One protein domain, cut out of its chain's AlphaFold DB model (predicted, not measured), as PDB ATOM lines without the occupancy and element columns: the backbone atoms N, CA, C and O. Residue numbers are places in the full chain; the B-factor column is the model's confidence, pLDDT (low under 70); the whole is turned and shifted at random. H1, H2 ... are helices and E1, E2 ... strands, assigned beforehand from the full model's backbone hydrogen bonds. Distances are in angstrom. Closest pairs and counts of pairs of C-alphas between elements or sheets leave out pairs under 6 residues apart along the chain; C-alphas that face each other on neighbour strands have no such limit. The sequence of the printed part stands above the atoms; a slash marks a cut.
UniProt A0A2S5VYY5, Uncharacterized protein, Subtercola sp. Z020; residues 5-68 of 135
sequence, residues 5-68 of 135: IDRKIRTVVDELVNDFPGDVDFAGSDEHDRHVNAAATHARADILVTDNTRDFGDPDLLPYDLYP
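AT A GLANCE: This is residues 5 to 68 of the 135 residues of an uncharacterized protein of Subtercola sp. Z020 (UniProt A0A2S5VYY5). A small body of H2, H3 and the parallel strand pair E1 and E2 has an arm, residues 5 to 14 with H1, sticking out. The 64 printed residues hold H1, H2, E1, H3, E2 in order, mostly helix, under half in named elements. The whole is compact: radius of gyration of the C-alphas 12.3 A, spans 34 by 26 by 19 A.

IN THESE COORDINATES: Find C-alpha 5 at (124.456, 193.243, 183.775); H1 runs from there to residue 12, 11.2 A. H2, residues 31 to 42, is 16.9 A. Then come E1, 47 to 49, H3, 53 to 56, and E2, 65 to 67, ending at (133.690, 178.287, 168.393).

HOW THE PARTS SIT: H2 touches H3 with residues 33 to 37 alone; the closest C-alphas, Asp 33 and Phe 56, are 6.5 A apart. Between E1 and E2, N 48 and O 65 are within hydrogen-bond range, 2.8 A. E1, H3, E2 form a strand-helix-strand unit, parallel strands with a helix between, crossover right-handed. H1 and H2 have 3 of 4 and 6 of 8 O i to N i+4 pairs within range.

THE WHOLE: Uncut; the H1 to H2 link is long; residues 22 to 32 are under pLDDT 70.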
ATOM      1  N   ILE A   5     123.855 194.219 184.688       75.81
ATOM      2  CA  ILE A   5     124.456 193.243 183.775       75.81
ATOM      3  C   ILE A   5     125.574 193.897 182.958       75.81
ATOM      4  O   ILE A   5     126.686 193.379 182.962       75.81
ATOM      5  N   ASP A   6     125.325 195.054 182.337       77.06
ATOM      6  CA  ASP A   6     126.342 195.770 181.550       77.06
ATOM      7  C   ASP A   6     127.561 196.128 182.413       77.06
ATOM      8  O   ASP A   6     128.697 195.860 182.026       77.06
ATOM      9  N   ARG A   7     127.341 196.594 183.652       81.19
ATOM     10  CA  ARG A   7     128.443 196.862 184.589       81.19
ATOM     11  C   ARG A   7     129.277 195.610 184.882       81.19
ATOM     12  O   ARG A   7     130.502 195.692 184.927       81.19
ATOM     13  N   LYS A   8     128.630 194.466 185.128       79.38
ATOM     14  CA  LYS A   8     129.331 193.204 185.423       79.38
ATOM     15  C   LYS A   8     130.138 192.728 184.222       79.38
ATOM     16  O   LYS A   8     131.291 192.365 184.412       79.38
ATOM     17  N   ILE A   9     129.566 192.804 183.019       79.50
ATOM     18  CA  ILE A   9     130.256 192.462 181.770       79.50
ATOM     19  C   ILE A   9     131.488 193.355 181.595       79.50
ATOM     20  O   ILE A   9     132.591 192.843 181.467       79.50
ATOM     21  N   ARG A  10     131.343 194.678 181.728       81.62
ATOM     22  CA  ARG A  10     132.465 195.630 181.620       81.62
ATOM     23  C   ARG A  10     133.588 195.415 182.635       81.62
ATOM     24  O   ARG A  10     134.688 195.897 182.420       81.62
ATOM     25  N   THR A  11     133.312 194.744 183.752       82.44
ATOM     26  CA  THR A  11     134.326 194.478 184.787       82.44
ATOM     27  C   THR A  11     135.201 193.268 184.440       82.44
ATOM     28  O   THR A  11     136.259 193.103 185.036       82.44
ATOM     29  N   VAL A  12     134.755 192.407 183.519       76.00
ATOM     30  CA  VAL A  12     135.426 191.136 183.189       76.00
ATOM     31  C   VAL A  12     135.932 191.069 181.747       76.00
ATOM     32  O   VAL A  12     136.461 190.038 181.353       76.00
ATOM     33  N   VAL A  13     135.750 192.134 180.963       81.50
ATOM     34  CA  VAL A  13     136.234 192.243 179.580       81.50
ATOM     35  C   VAL A  13     137.413 193.206 179.523       81.50
ATOM     36  O   VAL A  13     137.361 194.276 180.132       81.50
ATOM     37  N   ASP A  14     138.460 192.829 178.794       78.81
ATOM     38  CA  ASP A  14     139.676 193.641 178.660       78.81
ATOM     39  C   ASP A  14     139.518 194.772 177.634       78.81
ATOM     40  O   ASP A  14     140.046 195.868 177.824       78.81
ATOM     41  N   GLU A  15     138.754 194.534 176.566       79.44
ATOM     42  CA  GLU A  15     138.567 195.484 175.471       79.44
ATOM     43  C   GLU A  15     137.093 195.614 175.077       79.44
ATOM     44  O   GLU A  15     136.313 194.661 175.137       79.44
ATOM     45  N   LEU A  16     136.711 196.828 174.672       81.06
ATOM     46  CA  LEU A  16     135.394 197.127 174.129       81.06
ATOM     47  C   LEU A  16     135.539 197.833 172.784       81.06
ATOM     48  O   LEU A  16     136.019 198.967 172.717       81.06
ATOM     49  N   VAL A  17     135.043 197.187 171.733       79.94
ATOM     50  CA  VAL A  17     134.952 197.785 170.401       79.94
ATOM     51  C   VAL A  17     133.756 198.739 170.386       79.94
ATOM     52  O   VAL A  17     132.608 198.307 170.471       79.94
ATOM     53  N   ASN A  18     134.023 200.047 170.351       73.81
ATOM     54  CA  ASN A  18     132.979 201.081 170.428       73.81
ATOM     55  C   ASN A  18     132.462 201.525 169.056       73.81
ATOM     56  O   ASN A  18     131.325 201.978 168.962       73.81
ATOM     57  N   ASP A  19     133.299 201.432 168.023       76.31
ATOM     58  CA  ASP A  19     132.972 201.814 166.652       76.31
ATOM     59  C   ASP A  19     133.856 201.021 165.683       76.31
ATOM     60  O   ASP A  19     134.997 200.689 166.016       76.31
ATOM     61  N   PHE A  20     133.323 200.691 164.513       75.38
ATOM     62  CA  PHE A  20     134.032 199.976 163.457       75.38
ATOM     63  C   PHE A  20     133.344 200.230 162.109       75.38
ATOM     64  O   PHE A  20     132.120 200.369 162.046       75.38
ATOM     65  N   PRO A  21     134.106 200.291 161.003       70.56
ATOM     66  CA  PRO A  21     133.514 200.425 159.680       70.56
ATOM     67  C   PRO A  21     132.646 199.198 159.363       70.56
ATOM     68  O   PRO A  21     133.096 198.063 159.488       70.56
ATOM     69  N   GLY A  22     131.400 199.429 158.940       63.97
ATOM     70  CA  GLY A  22     130.475 198.371 158.501       63.97
ATOM     71  C   GLY A  22     130.716 197.876 157.067       63.97
ATOM     72  O   GLY A  22     130.070 196.929 156.625       63.97
ATOM     73  N   ASP A  23     131.637 198.519 156.344       65.00
ATOM     74  CA  ASP A  23     132.134 198.110 155.027       65.00
ATOM     75  C   ASP A  23     133.148 196.973 155.197       65.00
ATOM     76  O   ASP A  23     134.361 197.179 155.175       65.00
ATOM     77  N   VAL A  24     132.635 195.777 155.469       65.62
ATOM     78  CA  VAL A  24     133.442 194.560 155.497       65.62
ATOM     79  C   VAL A  24     132.770 193.531 154.605       65.62
ATOM     80  O   VAL A  24     131.559 193.289 154.717       65.62
ATOM     81  N   ASP A  25     133.560 192.934 153.714       65.81
ATOM     82  CA  ASP A  25     133.121 191.814 152.892       65.81
ATOM     83  C   ASP A  25     132.637 190.689 153.815       65.81
ATOM     84  O   ASP A  25     133.357 190.203 154.687       65.81
ATOM     85  N   PHE A  26     131.371 190.312 153.655       64.25
ATOM     86  CA  PHE A  26     130.723 189.276 154.449       64.25
ATOM     87  C   PHE A  26     129.970 188.345 153.512       64.25
ATOM     88  O   PHE A  26     129.076 188.780 152.780       64.25
ATOM     89  N   ALA A  27     130.364 187.074 153.541       64.12
ATOM     90  CA  ALA A  27     129.797 186.012 152.719       64.12
ATOM     91  C   ALA A  27     128.532 185.378 153.334       64.12
ATOM     92  O   ALA A  27     127.868 184.587 152.665       64.12
ATOM     93  N   GLY A  28     128.201 185.701 154.589       61.94
ATOM     94  CA  GLY A  28     127.006 185.196 155.263       61.94
ATOM     95  C   GLY A  28     125.718 185.908 154.837       61.94
ATOM     96  O   GLY A  28     125.728 186.990 154.241       61.94
ATOM     97  N   SER A  29     124.586 185.267 155.127       63.47
ATOM     98  CA  SER A  29     123.260 185.678 154.644       63.47
ATOM     99  C   SER A  29     122.479 186.592 155.593       63.47
ATOM    100  O   SER A  29     121.467 187.147 155.167       63.47
ATOM    101  N   ASP A  30     122.911 186.748 156.849       67.50
ATOM    102  CA  ASP A  30     122.232 187.574 157.856       67.50
ATOM    103  C   ASP A  30     122.914 188.949 158.017       67.50
ATOM    104  O   ASP A  30     124.123 189.067 158.229       67.50
ATOM    105  N   GLU A  31     122.129 190.022 157.908       66.06
ATOM    106  CA  GLU A  31     122.596 191.403 158.068       66.06
ATOM    107  C   GLU A  31     123.083 191.698 159.497       66.06
ATOM    108  O   GLU A  31     123.997 192.504 159.684       66.06
ATOM    109  N   HIS A  32     122.531 191.028 160.512       68.25
ATOM    110  CA  HIS A  32     122.969 191.180 161.896       68.25
ATOM    111  C   HIS A  32     124.341 190.542 162.141       68.25
ATOM    112  O   HIS A  32     125.156 191.119 162.868       68.25
ATOM    113  N   ASP A  33     124.643 189.426 161.477       75.31
ATOM    114  CA  ASP A  33     125.946 188.762 161.587       75.31
ATOM    115  C   ASP A  33     127.047 189.503 160.826       75.31
ATOM    116  O   ASP A  33     128.212 189.451 161.226       75.31
ATOM    117  N   ARG A  34     126.690 190.307 159.814       75.44
ATOM    118  CA  ARG A  34     127.633 191.220 159.146       75.44
ATOM    119  C   ARG A  34     128.300 192.170 160.138       75.44
ATOM    120  O   ARG A  34     129.510 192.374 160.061       75.44
ATOM    121  N   HIS A  35     127.542 192.737 161.080       79.75
ATOM    122  CA  HIS A  35     128.112 193.624 162.098       79.75
ATOM    123  C   HIS A  35     129.027 192.875 163.068       79.75
ATOM    124  O   HIS A  35     130.064 193.407 163.455       79.75
ATOM    125  N   VAL A  36     128.680 191.638 163.433       83.19
ATOM    126  CA  VAL A  36     129.529 190.806 164.296       83.19
ATOM    127  C   VAL A  36     130.832 190.444 163.579       83.19
ATOM    128  O   VAL A  36     131.903 190.583 164.165       83.19
ATOM    129  N   ASN A  37     130.764 190.071 162.297       82.75
ATOM    130  CA  ASN A  37     131.936 189.803 161.464       82.75
ATOM    131  C   ASN A  37     132.827 191.038 161.300       82.75
ATOM    132  O   ASN A  37     134.048 190.947 161.429       82.75
ATOM    133  N   ALA A  38     132.225 192.206 161.066       83.44
ATOM    134  CA  ALA A  38     132.956 193.459 160.958       83.44
ATOM    135  C   ALA A  38     133.665 193.821 162.271       83.44
ATOM    136  O   ALA A  38     134.849 194.160 162.253       83.44
ATOM    137  N   ALA A  39     132.983 193.672 163.410       84.56
ATOM    138  CA  ALA A  39     133.567 193.899 164.727       84.56
ATOM    139  C   ALA A  39     134.732 192.940 165.009       84.56
ATOM    140  O   ALA A  39     135.807 193.387 165.405       84.56
ATOM    141  N   ALA A  40     134.541 191.638 164.773       85.75
ATOM    142  CA  ALA A  40     135.562 190.617 164.997       85.75
ATOM    143  C   ALA A  40     136.788 190.820 164.091       85.75
ATOM    144  O   ALA A  40     137.924 190.766 164.562       85.75
ATOM    145  N   THR A  41     136.564 191.151 162.816       85.38
ATOM    146  CA  THR A  41     137.634 191.463 161.856       85.38
ATOM    147  C   THR A  41     138.388 192.732 162.253       85.38
ATOM    148  O   THR A  41     139.619 192.754 162.238       85.38
ATOM    149  N   HIS A  42     137.673 193.790 162.649       85.69
ATOM    150  CA  HIS A  42     138.285 195.051 163.070       85.69
ATOM    151  C   HIS A  42     139.113 194.888 164.348       85.69
ATOM    152  O   HIS A  42     140.236 195.389 164.422       85.69
ATOM    153  N   ALA A  43     138.588 194.137 165.319       85.50
ATOM    154  CA  ALA A  43     139.285 193.791 166.552       85.50
ATOM    155  C   ALA A  43     140.454 192.819 166.333       85.50
ATOM    156  O   ALA A  43     141.239 192.608 167.254       85.50
ATOM    157  N   ARG A  44     140.578 192.230 165.131       86.81
ATOM    158  CA  ARG A  44     141.527 191.150 164.823       86.81
ATOM    159  C   ARG A  44     141.407 190.005 165.827       86.81
ATOM    160  O   ARG A  44     142.411 189.516 166.337       86.81
ATOM    161  N   ALA A  45     140.171 189.636 166.149       88.69
ATOM    162  CA  ALA A  45     139.913 188.525 167.046       88.69
ATOM    163  C   ALA A  45     140.494 187.241 166.445       88.69
ATOM    164  O   ALA A  45     140.272 186.974 165.272       88.69
ATOM    165  N   ASP A  46     141.195 186.435 167.238       90.12
ATOM    166  CA  ASP A  46     141.622 185.103 166.793       90.12
ATOM    167  C   ASP A  46     140.445 184.111 166.806       90.12
ATOM    168  O   ASP A  46     140.368 183.196 165.990       90.12
ATOM    169  N   ILE A  47     139.513 184.298 167.749       91.12
ATOM    170  CA  ILE A  47     138.367 183.415 167.978       91.12
ATOM    171  C   ILE A  47     137.103 184.251 168.181       91.12
ATOM    172  O   ILE A  47     137.054 185.116 169.060       91.12
ATOM    173  N   LEU A  48     136.048 183.926 167.436       91.38
ATOM    174  CA  LEU A  48     134.690 184.397 167.683       91.38
ATOM    175  C   LEU A  48     133.865 183.289 168.352       91.38
ATOM    176  O   LEU A  48     133.579 182.246 167.758       91.38
ATOM    177  N   VAL A  49     133.453 183.532 169.599       92.25
ATOM    178  CA  VAL A  49     132.623 182.593 170.366       92.25
ATOM    179  C   VAL A  49     131.143 182.884 170.123       92.25
ATOM    180  O   VAL A  49     130.636 183.927 170.531       92.25
ATOM    181  N   THR A  50     130.441 181.959 169.470       90.75
ATOM    182  CA  THR A  50     129.007 182.066 169.164       90.75
ATOM    183  C   THR A  50     128.393 180.684 168.962       90.75
ATOM    184  O   THR A  50     129.016 179.804 168.375       90.75
ATOM    185  N   ASP A  51     127.150 180.485 169.407       89.56
ATOM    186  CA  ASP A  51     126.403 179.247 169.133       89.56
ATOM    187  C   ASP A  51     125.697 179.273 167.758       89.56
ATOM    188  O   ASP A  51     125.238 178.234 167.277       89.56
ATOM    189  N   ASN A  52     125.676 180.430 167.083       86.25
ATOM    190  CA  ASN A  52     125.092 180.626 165.748       86.25
ATOM    191  C   ASN A  52     126.150 180.539 164.635       86.25
ATOM    192  O   ASN A  52     126.161 181.319 163.690       86.25
ATOM    193  N   THR A  53     127.077 179.584 164.728       83.06
ATOM    194  CA  THR A  53     128.222 179.484 163.799       83.06
ATOM    195  C   THR A  53     127.835 179.331 162.325       83.06
ATOM    196  O   THR A  53     128.610 179.704 161.452       83.06
ATOM    197  N   ARG A  54     126.644 178.797 162.024       81.62
ATOM    198  CA  ARG A  54     126.196 178.525 160.644       81.62
ATOM    199  C   ARG A  54     125.875 179.783 159.841       81.62
ATOM    200  O   ARG A  54     125.913 179.729 158.616       81.62
ATOM    201  N   ASP A  55     125.563 180.881 160.515       82.31
ATOM    202  CA  ASP A  55     125.052 182.085 159.857       82.31
ATOM    203  C   ASP A  55     126.193 182.969 159.301       82.31
ATOM    204  O   ASP A  55     125.978 183.853 158.471       82.31
ATOM    205  N   PHE A  56     127.441 182.637 159.657       79.19
ATOM    206  CA  PHE A  56     128.662 183.321 159.218       79.19
ATOM    207  C   PHE A  56     129.191 182.867 157.846       79.19
ATOM    208  O   PHE A  56     130.169 183.428 157.353       79.19
ATOM    209  N   GLY A  57     128.535 181.902 157.194       80.12
ATOM    210  CA  GLY A  57     128.945 181.395 155.883       80.12
ATOM    211  C   GLY A  57     130.052 180.342 155.969       80.12
ATOM    212  O   GLY A  57     130.035 179.495 156.859       80.12
ATOM    213  N   ASP A  58     130.968 180.355 154.999       82.44
ATOM    214  CA  ASP A  58     132.085 179.408 154.926       82.44
ATOM    215  C   ASP A  58     133.183 179.779 155.946       82.44
ATOM    216  O   ASP A  58     133.795 180.843 155.798       82.44
ATOM    217  N   PRO A  59     133.453 178.938 156.966       82.00
ATOM    218  CA  PRO A  59     134.463 179.221 157.982       82.00
ATOM    219  C   PRO A  59     135.874 179.397 157.415       82.00
ATOM    220  O   PRO A  59     136.638 180.185 157.960       82.00
ATOM    221  N   ASP A  60     136.206 178.723 156.308       83.31
ATOM    222  CA  ASP A  60     137.543 178.793 155.698       83.31
ATOM    223  C   ASP A  60     137.831 180.172 155.073       83.31
ATOM    224  O   ASP A  60     138.977 180.498 154.753       83.31
ATOM    225  N   LEU A  61     136.793 180.992 154.885       83.69
ATOM    226  CA  LEU A  61     136.897 182.350 154.353       83.69
ATOM    227  C   LEU A  61     136.957 183.420 155.451       83.69
ATOM    228  O   LEU A  61     137.126 184.599 155.133       83.69
ATOM    229  N   LEU A  62     136.810 183.043 156.724       85.69
ATOM    230  CA  LEU A  62     136.827 183.982 157.842       85.69
ATOM    231  C   LEU A  62     138.261 184.210 158.345       85.69
ATOM    232  O   LEU A  62     139.068 183.283 158.377       85.69
ATOM    233  N   PRO A  63     138.600 185.434 158.786       87.62
ATOM    234  CA  PRO A  63     139.924 185.734 159.330       87.62
ATOM    235  C   PRO A  63     140.119 185.238 160.775       87.62
ATOM    236  O   PRO A  63     141.155 185.527 161.371       87.62
ATOM    237  N   TYR A  64     139.131 184.543 161.344       89.88
ATOM    238  CA  TYR A  64     139.080 184.084 162.731       89.88
ATOM    239  C   TYR A  64     138.364 182.736 162.834       89.88
ATOM    240  O   TYR A  64     137.520 182.407 161.998       89.88
ATOM    241  N   ASP A  65     138.633 181.990 163.906       90.75
ATOM    242  CA  ASP A  65     137.965 180.714 164.145       90.75
ATOM    243  C   ASP A  65     136.603 180.902 164.825       90.75
ATOM    244  O   ASP A  65     136.444 181.687 165.762       90.75
ATOM    245  N   LEU A  66     135.616 180.109 164.411       91.38
ATOM    246  CA  LEU A  66     134.302 180.053 165.051       91.38
ATOM    247  C   LEU A  66     134.246 178.932 166.090       91.38
ATOM    248  O   LEU A  66     134.442 177.761 165.762       91.38
ATOM    249  N   TYR A  67     133.880 179.271 167.327       94.06
ATOM    250  CA  TYR A  67     133.690 178.287 168.393       94.06
ATOM    251  C   TYR A  67     132.317 178.419 169.065       94.06
ATOM    252  O   TYR A  67     131.993 179.483 169.592       94.06
ATOM    253  N   PRO A  68     131.537 177.326 169.162       94.50
ATOM    254  CA  PRO A  68     130.421 177.250 170.099       94.50
ATOM    255  C   PRO A  68     130.894 177.428 171.543       94.50
ATOM    256  O   PRO A  68     132.009 177.016 171.891       94.50
TER     257      PRO A  68